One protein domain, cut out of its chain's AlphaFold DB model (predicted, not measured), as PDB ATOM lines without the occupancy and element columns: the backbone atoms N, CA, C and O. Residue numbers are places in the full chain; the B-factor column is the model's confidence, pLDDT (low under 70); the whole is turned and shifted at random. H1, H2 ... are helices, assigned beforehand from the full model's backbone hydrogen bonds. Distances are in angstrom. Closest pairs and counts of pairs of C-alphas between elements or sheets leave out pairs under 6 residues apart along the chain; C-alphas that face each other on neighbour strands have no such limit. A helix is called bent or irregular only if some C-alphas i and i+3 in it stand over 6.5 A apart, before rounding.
ATOM      1  N   VAL A 291      -6.946  67.858  88.634       80.56
ATOM      2  CA  VAL A 291      -6.516  67.187  87.395       80.56
ATOM      3  C   VAL A 291      -5.376  67.950  86.717       80.56
ATOM      4  O   VAL A 291      -4.422  67.315  86.269       80.56
ATOM      5  N   ARG A 292      -5.411  69.288  86.685       83.56
ATOM      6  CA  ARG A 292      -4.345  70.128  86.119       83.56
ATOM      7  C   ARG A 292      -3.020  69.905  86.854       83.56
ATOM      8  O   ARG A 292      -2.006  69.699  86.200       83.56
ATOM      9  N   LEU A 293      -3.044  69.835  88.186       83.25
ATOM     10  CA  LEU A 293      -1.877  69.502  89.013       83.25
ATOM     11  C   LEU A 293      -1.347  68.082  88.732       83.25
ATOM     12  O   LEU A 293      -0.138  67.891  88.593       83.25
ATOM     13  N   CYS A 294      -2.227  67.090  88.545       82.88
ATOM     14  CA  CYS A 294      -1.808  65.751  88.106       82.88
ATOM     15  C   CYS A 294      -1.159  65.780  86.709       82.88
ATOM     16  O   CYS A 294      -0.156  65.101  86.476       82.88
ATOM     17  N   CYS A 295      -1.706  66.571  85.780       80.38
ATOM     18  CA  CYS A 295      -1.146  66.755  84.444       80.38
ATOM     19  C   CYS A 295       0.226  67.440  84.480       80.38
ATOM     20  O   CYS A 295       1.131  66.950  83.808       80.38
ATOM     21  N   ASP A 296       0.416  68.492  85.283       83.06
ATOM     22  CA  ASP A 296       1.714  69.160  85.470       83.06
ATOM     23  C   ASP A 296       2.794  68.155  85.907       83.06
ATOM     24  O   ASP A 296       3.857  68.076  85.292       83.06
ATOM     25  N   VAL A 297       2.494  67.318  86.910       85.12
ATOM     26  CA  VAL A 297       3.414  66.289  87.432       85.12
ATOM     27  C   VAL A 297       3.770  65.236  86.374       85.12
ATOM     28  O   VAL A 297       4.909  64.766  86.315       85.12
ATOM     29  N   LEU A 298       2.825  64.847  85.512       84.75
ATOM     30  CA  LEU A 298       3.105  63.926  84.404       84.75
ATOM     31  C   LEU A 298       3.913  64.606  83.288       84.75
ATOM     32  O   LEU A 298       4.834  63.995  82.745       84.75
ATOM     33  N   VAL A 299       3.621  65.872  82.977       84.12
ATOM     34  CA  VAL A 299       4.369  66.682  82.003       84.12
ATOM     35  C   VAL A 299       5.809  66.901  82.466       84.12
ATOM     36  O   VAL A 299       6.719  66.760  81.649       84.12
ATOM     37  N   GLU A 300       6.044  67.171  83.752       88.31
ATOM     38  CA  GLU A 300       7.386  67.312  84.329       88.31
ATOM     39  C   GLU A 300       8.217  66.042  84.099       88.31
ATOM     40  O   GLU A 300       9.291  66.106  83.500       88.31
ATOM     41  N   ARG A 301       7.685  64.871  84.478       89.31
ATOM     42  CA  ARG A 301       8.359  63.567  84.307       89.31
ATOM     43  C   ARG A 301       8.621  63.221  82.842       89.31
ATOM     44  O   ARG A 301       9.652  62.636  82.516       89.31
ATOM     45  N   LEU A 302       7.688  63.561  81.953       86.00
ATOM     46  CA  LEU A 302       7.744  63.200  80.535       86.00
ATOM     47  C   LEU A 302       8.545  64.187  79.669       86.00
ATOM     48  O   LEU A 302       8.965  63.815  78.571       86.00
ATOM     49  N   THR A 303       8.780  65.421  80.126       87.56
ATOM     50  CA  THR A 303       9.456  66.472  79.340       87.56
ATOM     51  C   THR A 303      10.941  66.193  79.053       87.56
ATOM     52  O   THR A 303      11.337  66.376  77.899       87.56
ATOM     53  N   PRO A 304      11.781  65.738  80.009       89.62
ATOM     54  CA  PRO A 304      13.179  65.394  79.732       89.62
ATOM     55  C   PRO A 304      13.303  64.289  78.679       89.62
ATOM     56  O   PRO A 304      14.033  64.446  77.701       89.62
ATOM     57  N   LEU A 305      12.505  63.225  78.826       86.94
ATOM     58  CA  LEU A 305      12.428  62.131  77.860       86.94
ATOM     59  C   LEU A 305      11.968  62.625  76.483       86.94
ATOM     60  O   LEU A 305      12.531  62.223  75.467       86.94
ATOM     61  N   LYS A 306      10.979  63.531  76.430       84.12
ATOM     62  CA  LYS A 306      10.527  64.112  75.159       84.12
ATOM     63  C   LYS A 306      11.667  64.819  74.435       84.12
ATOM     64  O   LYS A 306      11.878  64.540  73.262       84.12
ATOM     65  N   LYS A 307      12.420  65.675  75.133       88.50
ATOM     66  CA  LYS A 307      13.564  66.403  74.559       88.50
ATOM     67  C   LYS A 307      14.618  65.440  74.015       88.50
ATOM     68  O   LYS A 307      14.955  65.534  72.843       88.50
ATOM     69  N   GLN A 308      15.024  64.446  74.808       87.94
ATOM     70  CA  GLN A 308      15.985  63.423  74.385       87.94
ATOM     71  C   GLN A 308      15.525  62.665  73.125       87.94
ATOM     72  O   GLN A 308      16.307  62.468  72.198       87.94
ATOM     73  N   LEU A 309      14.251  62.264  73.057       85.06
ATOM     74  CA  LEU A 309      13.699  61.571  71.887       85.06
ATOM     75  C   LEU A 309      13.528  62.503  70.674       85.06
ATOM     76  O   LEU A 309      13.677  62.048  69.543       85.06
ATOM     77  N   GLN A 310      13.251  63.794  70.878       85.31
ATOM     78  CA  GLN A 310      13.189  64.792  69.801       85.31
ATOM     79  C   GLN A 310      14.585  65.113  69.242       85.31
ATOM     80  O   GLN A 310      14.741  65.252  68.033       85.31
ATOM     81  N   GLU A 311      15.609  65.162  70.093       88.00
ATOM     82  CA  GLU A 311      17.014  65.328  69.696       88.00
ATOM     83  C   GLU A 311      17.546  64.120  68.902       88.00
ATOM     84  O   GLU A 311      18.405  64.286  68.038       88.00
ATOM     85  N   GLN A 312      17.017  62.916  69.155       83.44
ATOM     86  CA  GLN A 312      17.397  61.684  68.449       83.44
ATOM     87  C   GLN A 312      16.583  61.436  67.165       83.44
ATOM     88  O   GLN A 312      17.160  61.103  66.130       83.44
ATOM     89  N   ASN A 313      15.255  61.605  67.216       79.81
ATOM     90  CA  ASN A 313      14.323  61.162  66.168       79.81
ATOM     91  C   ASN A 313      13.464  62.296  65.561       79.81
ATOM     92  O   ASN A 313      12.636  62.046  64.683       79.81
ATOM     93  N   GLY A 314      13.641  63.548  65.992       80.25
ATOM     94  CA  GLY A 314      12.921  64.713  65.468       80.25
ATOM     95  C   GLY A 314      11.509  64.863  66.039       80.25
ATOM     96  O   GLY A 314      11.307  65.542  67.046       80.25
ATOM     97  N   SER A 315      10.511  64.267  65.381       77.12
ATOM     98  CA  SER A 315       9.124  64.287  65.869       77.12
ATOM     99  C   SER A 315       8.849  63.071  66.751       77.12
ATOM    100  O   SER A 315       9.238  61.955  66.411       77.12
ATOM    101  N   VAL A 316       8.167  63.282  67.878       78.31
ATOM    102  CA  VAL A 316       7.880  62.237  68.871       78.31
ATOM    103  C   VAL A 316       6.379  62.160  69.098       78.31
ATOM    104  O   VAL A 316       5.775  63.097  69.624       78.31
ATOM    105  N   ASP A 317       5.799  61.029  68.703       80.62
ATOM    106  CA  ASP A 317       4.393  60.698  68.925       80.62
ATOM    107  C   ASP A 317       4.160  60.136  70.342       80.62
ATOM    108  O   ASP A 317       5.047  59.535  70.960       80.62
ATOM    109  N   TRP A 318       2.952  60.323  70.868       81.25
ATOM    110  CA  TRP A 318       2.588  60.001  72.249       81.25
ATOM    111  C   TRP A 318       2.747  58.510  72.611       81.25
ATOM    112  O   TRP A 318       3.369  58.232  73.640       81.25
ATOM    113  N   PRO A 319       2.308  57.524  71.796       86.12
ATOM    114  CA  PRO A 319       2.511  56.107  72.104       86.12
ATOM    115  C   PRO A 319       3.995  55.716  72.141       86.12
ATOM    116  O   PRO A 319       4.395  54.896  72.967       86.12
ATOM    117  N   MET A 320       4.831  56.337  71.297       84.25
ATOM    118  CA  MET A 320       6.283  56.144  71.341       84.25
ATOM    119  C   MET A 320       6.874  56.722  72.632       84.25
ATOM    120  O   MET A 320       7.662  56.047  73.293       84.25
ATOM    121  N   GLN A 321       6.475  57.939  73.014       83.94
ATOM    122  CA  GLN A 321       6.938  58.584  74.244       83.94
ATOM    123  C   GLN A 321       6.577  57.760  75.491       83.94
ATOM    124  O   GLN A 321       7.426  57.556  76.357       83.94
ATOM    125  N   ILE A 322       5.350  57.236  75.561       88.62
ATOM    126  CA  ILE A 322       4.869  56.399  76.672       88.62
ATOM    127  C   ILE A 322       5.554  55.023  76.701       88.62
ATOM    128  O   ILE A 322       5.944  54.561  77.773       88.62
ATOM    129  N   SER A 323       5.783  54.397  75.543       90.12
ATOM    130  CA  SER A 323       6.543  53.141  75.444       90.12
ATOM    131  C   SER A 323       7.983  53.300  75.953       90.12
ATOM    132  O   SER A 323       8.456  52.513  76.774       90.12
ATOM    133  N   GLN A 324       8.665  54.382  75.559       90.50
ATOM    134  CA  GLN A 324      10.002  54.704  76.066       90.50
ATOM    135  C   GLN A 324       9.993  55.055  77.563       90.50
ATOM    136  O   GLN A 324      10.912  54.669  78.282       90.50
ATOM    137  N   ALA A 325       8.939  55.708  78.061       91.00
ATOM    138  CA  ALA A 325       8.775  55.992  79.485       91.00
ATOM    139  C   ALA A 325       8.660  54.700  80.317       91.00
ATOM    140  O   ALA A 325       9.304  54.593  81.359       91.00
ATOM    141  N   GLN A 326       7.925  53.689  79.830       93.31
ATOM    142  CA  GLN A 326       7.888  52.362  80.459       93.31
ATOM    143  C   GLN A 326       9.248  51.654  80.422       93.31
ATOM    144  O   GLN A 326       9.668  51.116  81.444       93.31
ATOM    145  N   LEU A 327       9.961  51.678  79.288       94.25
ATOM    146  CA  LEU A 327      11.301  51.076  79.172       94.25
ATOM    147  C   LEU A 327      12.332  51.719  80.118       94.25
ATOM    148  O   LEU A 327      13.275  51.053  80.538       94.25
ATOM    149  N   GLN A 328      12.141  52.992  80.472       94.31
ATOM    150  CA  GLN A 328      12.974  53.733  81.423       94.31
ATOM    151  C   GLN A 328      12.404  53.751  82.857       94.31
ATOM    152  O   GLN A 328      12.904  54.489  83.706       94.31
ATOM    153  N   SER A 329      11.377  52.943  83.153       95.31
ATOM    154  CA  SER A 329      10.737  52.834  84.478       95.31
ATOM    155  C   SER A 329      10.190  54.157  85.045       95.31
ATOM    156  O   SER A 329      10.114  54.344  86.261       95.31
ATOM    157  N   VAL A 330       9.784  55.088  84.176       93.81
ATOM    158  CA  VAL A 330       9.170  56.363  84.574       93.81
ATOM    159  C   VAL A 330       7.769  56.104  85.133       93.81
ATOM    160  O   VAL A 330       6.938  55.463  84.490       93.81
ATOM    161  N   ASN A 331       7.470  56.637  86.321       94.44
ATOM    162  CA  ASN A 331       6.141  56.514  86.916       94.44
ATOM    163  C   ASN A 331       5.108  57.362  86.144       94.44
ATOM    164  O   ASN A 331       5.172  58.594  86.165       94.44
ATOM    165  N   LEU A 332       4.133  56.697  85.520       91.00
ATOM    166  CA  LEU A 332       3.047  57.307  84.741       91.00
ATOM    167  C   LEU A 332       1.749  57.544  85.542       91.00
ATOM    168  O   LEU A 332       0.760  57.986  84.964       91.00
ATOM    169  N   ALA A 333       1.739  57.280  86.852       92.12
ATOM    170  CA  ALA A 333       0.624  57.597  87.746       92.12
ATOM    171  C   ALA A 333       0.923  58.851  88.587       92.12
ATOM    172  O   ALA A 333       2.006  58.983  89.172       92.12
ATOM    173  N   ALA A 334      -0.039  59.768  88.673       88.88
ATOM    174  CA  ALA A 334       0.040  60.974  89.490       88.88
ATOM    175  C   ALA A 334      -1.310  61.234  90.166       88.88
ATOM    176  O   ALA A 334      -2.345  61.186  89.509       88.88
ATOM    177  N   ASN A 335      -1.255  61.537  91.463       90.88
ATOM    178  CA  ASN A 335      -2.390  61.952  92.280       90.88
ATOM    179  C   ASN A 335      -2.072  63.349  92.832       90.88
ATOM    180  O   ASN A 335      -0.906  63.669  93.080       90.88
ATOM    181  N   SER A 336      -3.081  64.189  93.036       88.75
ATOM    182  CA  SER A 336      -2.942  65.526  93.622       88.75
ATOM    183  C   SER A 336      -4.207  65.874  94.391       88.75
ATOM    184  O   SER A 336      -5.292  65.417  94.040       88.75
ATOM    185  N   TYR A 337      -4.058  66.682  95.435       87.19
ATOM    186  CA  TYR A 337      -5.161  67.185  96.245       87.19
ATOM    187  C   TYR A 337      -5.170  68.708  96.140       87.19
ATOM    188  O   TYR A 337      -4.139  69.342  96.373       87.19
ATOM    189  N   TYR A 338      -6.306  69.283  95.751       83.25
ATOM    190  CA  TYR A 338      -6.473  70.726  95.623       83.25
ATOM    191  C   TYR A 338      -7.382  71.249  96.733       83.25
ATOM    192  O   TYR A 338      -8.453  70.699  96.982       83.25
ATOM    193  N   VAL A 339      -6.952  72.332  97.375       84.12
ATOM    194  CA  VAL A 339      -7.743  73.083  98.350       84.12
ATOM    195  C   VAL A 339      -7.887  74.502  97.802       84.12
ATOM    196  O   VAL A 339      -6.865  75.178  97.662       84.12
ATOM    197  N   PRO A 340      -9.111  74.966  97.484       74.56
ATOM    198  CA  PRO A 340      -9.341  76.350  97.099       74.56
ATOM    199  C   PRO A 340      -8.845  77.319  98.175       74.56
ATOM    200  O   PRO A 340      -8.994  77.069  99.375       74.56
ATOM    201  N   GLU A 341      -8.283  78.452  97.760       76.31
ATOM    202  CA  GLU A 341      -7.974  79.523  98.703       76.31
ATOM    203  C   GLU A 341      -9.268  80.103  99.298       76.31
ATOM    204  O   GLU A 341     -10.325  80.114  98.667       76.31
ATOM    205  N   SER A 342      -9.182  80.714 100.482       65.31
ATOM    206  CA  SER A 342     -10.290  81.517 101.029       65.31
ATOM    207  C   SER A 342     -10.648  82.730 100.155       65.31
ATOM    208  O   SER A 342     -11.717  83.317 100.317       65.31
ATOM    209  N   SER A 343      -9.772  83.095  99.213       63.47
ATOM    210  CA  SER A 343     -10.012  84.087  98.167       63.47
ATOM    211  C   SER A 343     -10.964  83.571  97.073       63.47
ATOM    212  O   SER A 343     -11.744  84.366  96.546       63.47
TER     213      SER A 343
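What this domain is: This is residues 291 to 343 of the 524 residues of an uncharacterized protein of Capsicum chinense (UniProt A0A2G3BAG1). A long bent helix, H1, is followed by a shorter helix, H2, set steeply across its second arm, H1b; a tail, residues 328 to 343, then runs back past the beginning of H1. The printed part has 53 residues with two named helices and no named strand, all helix. It is a loose rod, with a radius of gyration of the C-alphas of 14.0 A and spans of 47 by 20 by 15 A.

How they stand to each other: H1, residues 291 to 313, was assigned as one helix by its hydrogen bonds but is bent: C-alphas 301 and 304 are 6.9 A apart. Its arms, H1a, residues 291 to 301, and H1b, residues 304 to 313, stand at a steep tilt of 55 degrees. H1b touches H2, residues 318 to 327; their closest C-alphas, of Lys 306 and Gln 321, are 6.7 A apart. They run opposite ways at a steep tilt of 69 degrees, only just short of about perpendicular. H1a and H2 are apart. In H1a, H1b and H2 every O i to N i+4 pair is within hydrogen-bond range.

Where its parts are: H1a, 15.6 A long, begins at C-alpha 291 (-6.516, 67.187, 87.395). H1b and H2 are each 14.3 A long; H2 ends at C-alpha 327 (11.301, 51.076, 79.172).

The domain as a whole: The farthest C-alphas, of Asn 313 and Ser 342, are 47.3 A apart. The link from H1 to H2 is tight. The printed part has no cut; residues 342 to 343 are under pLDDT 70.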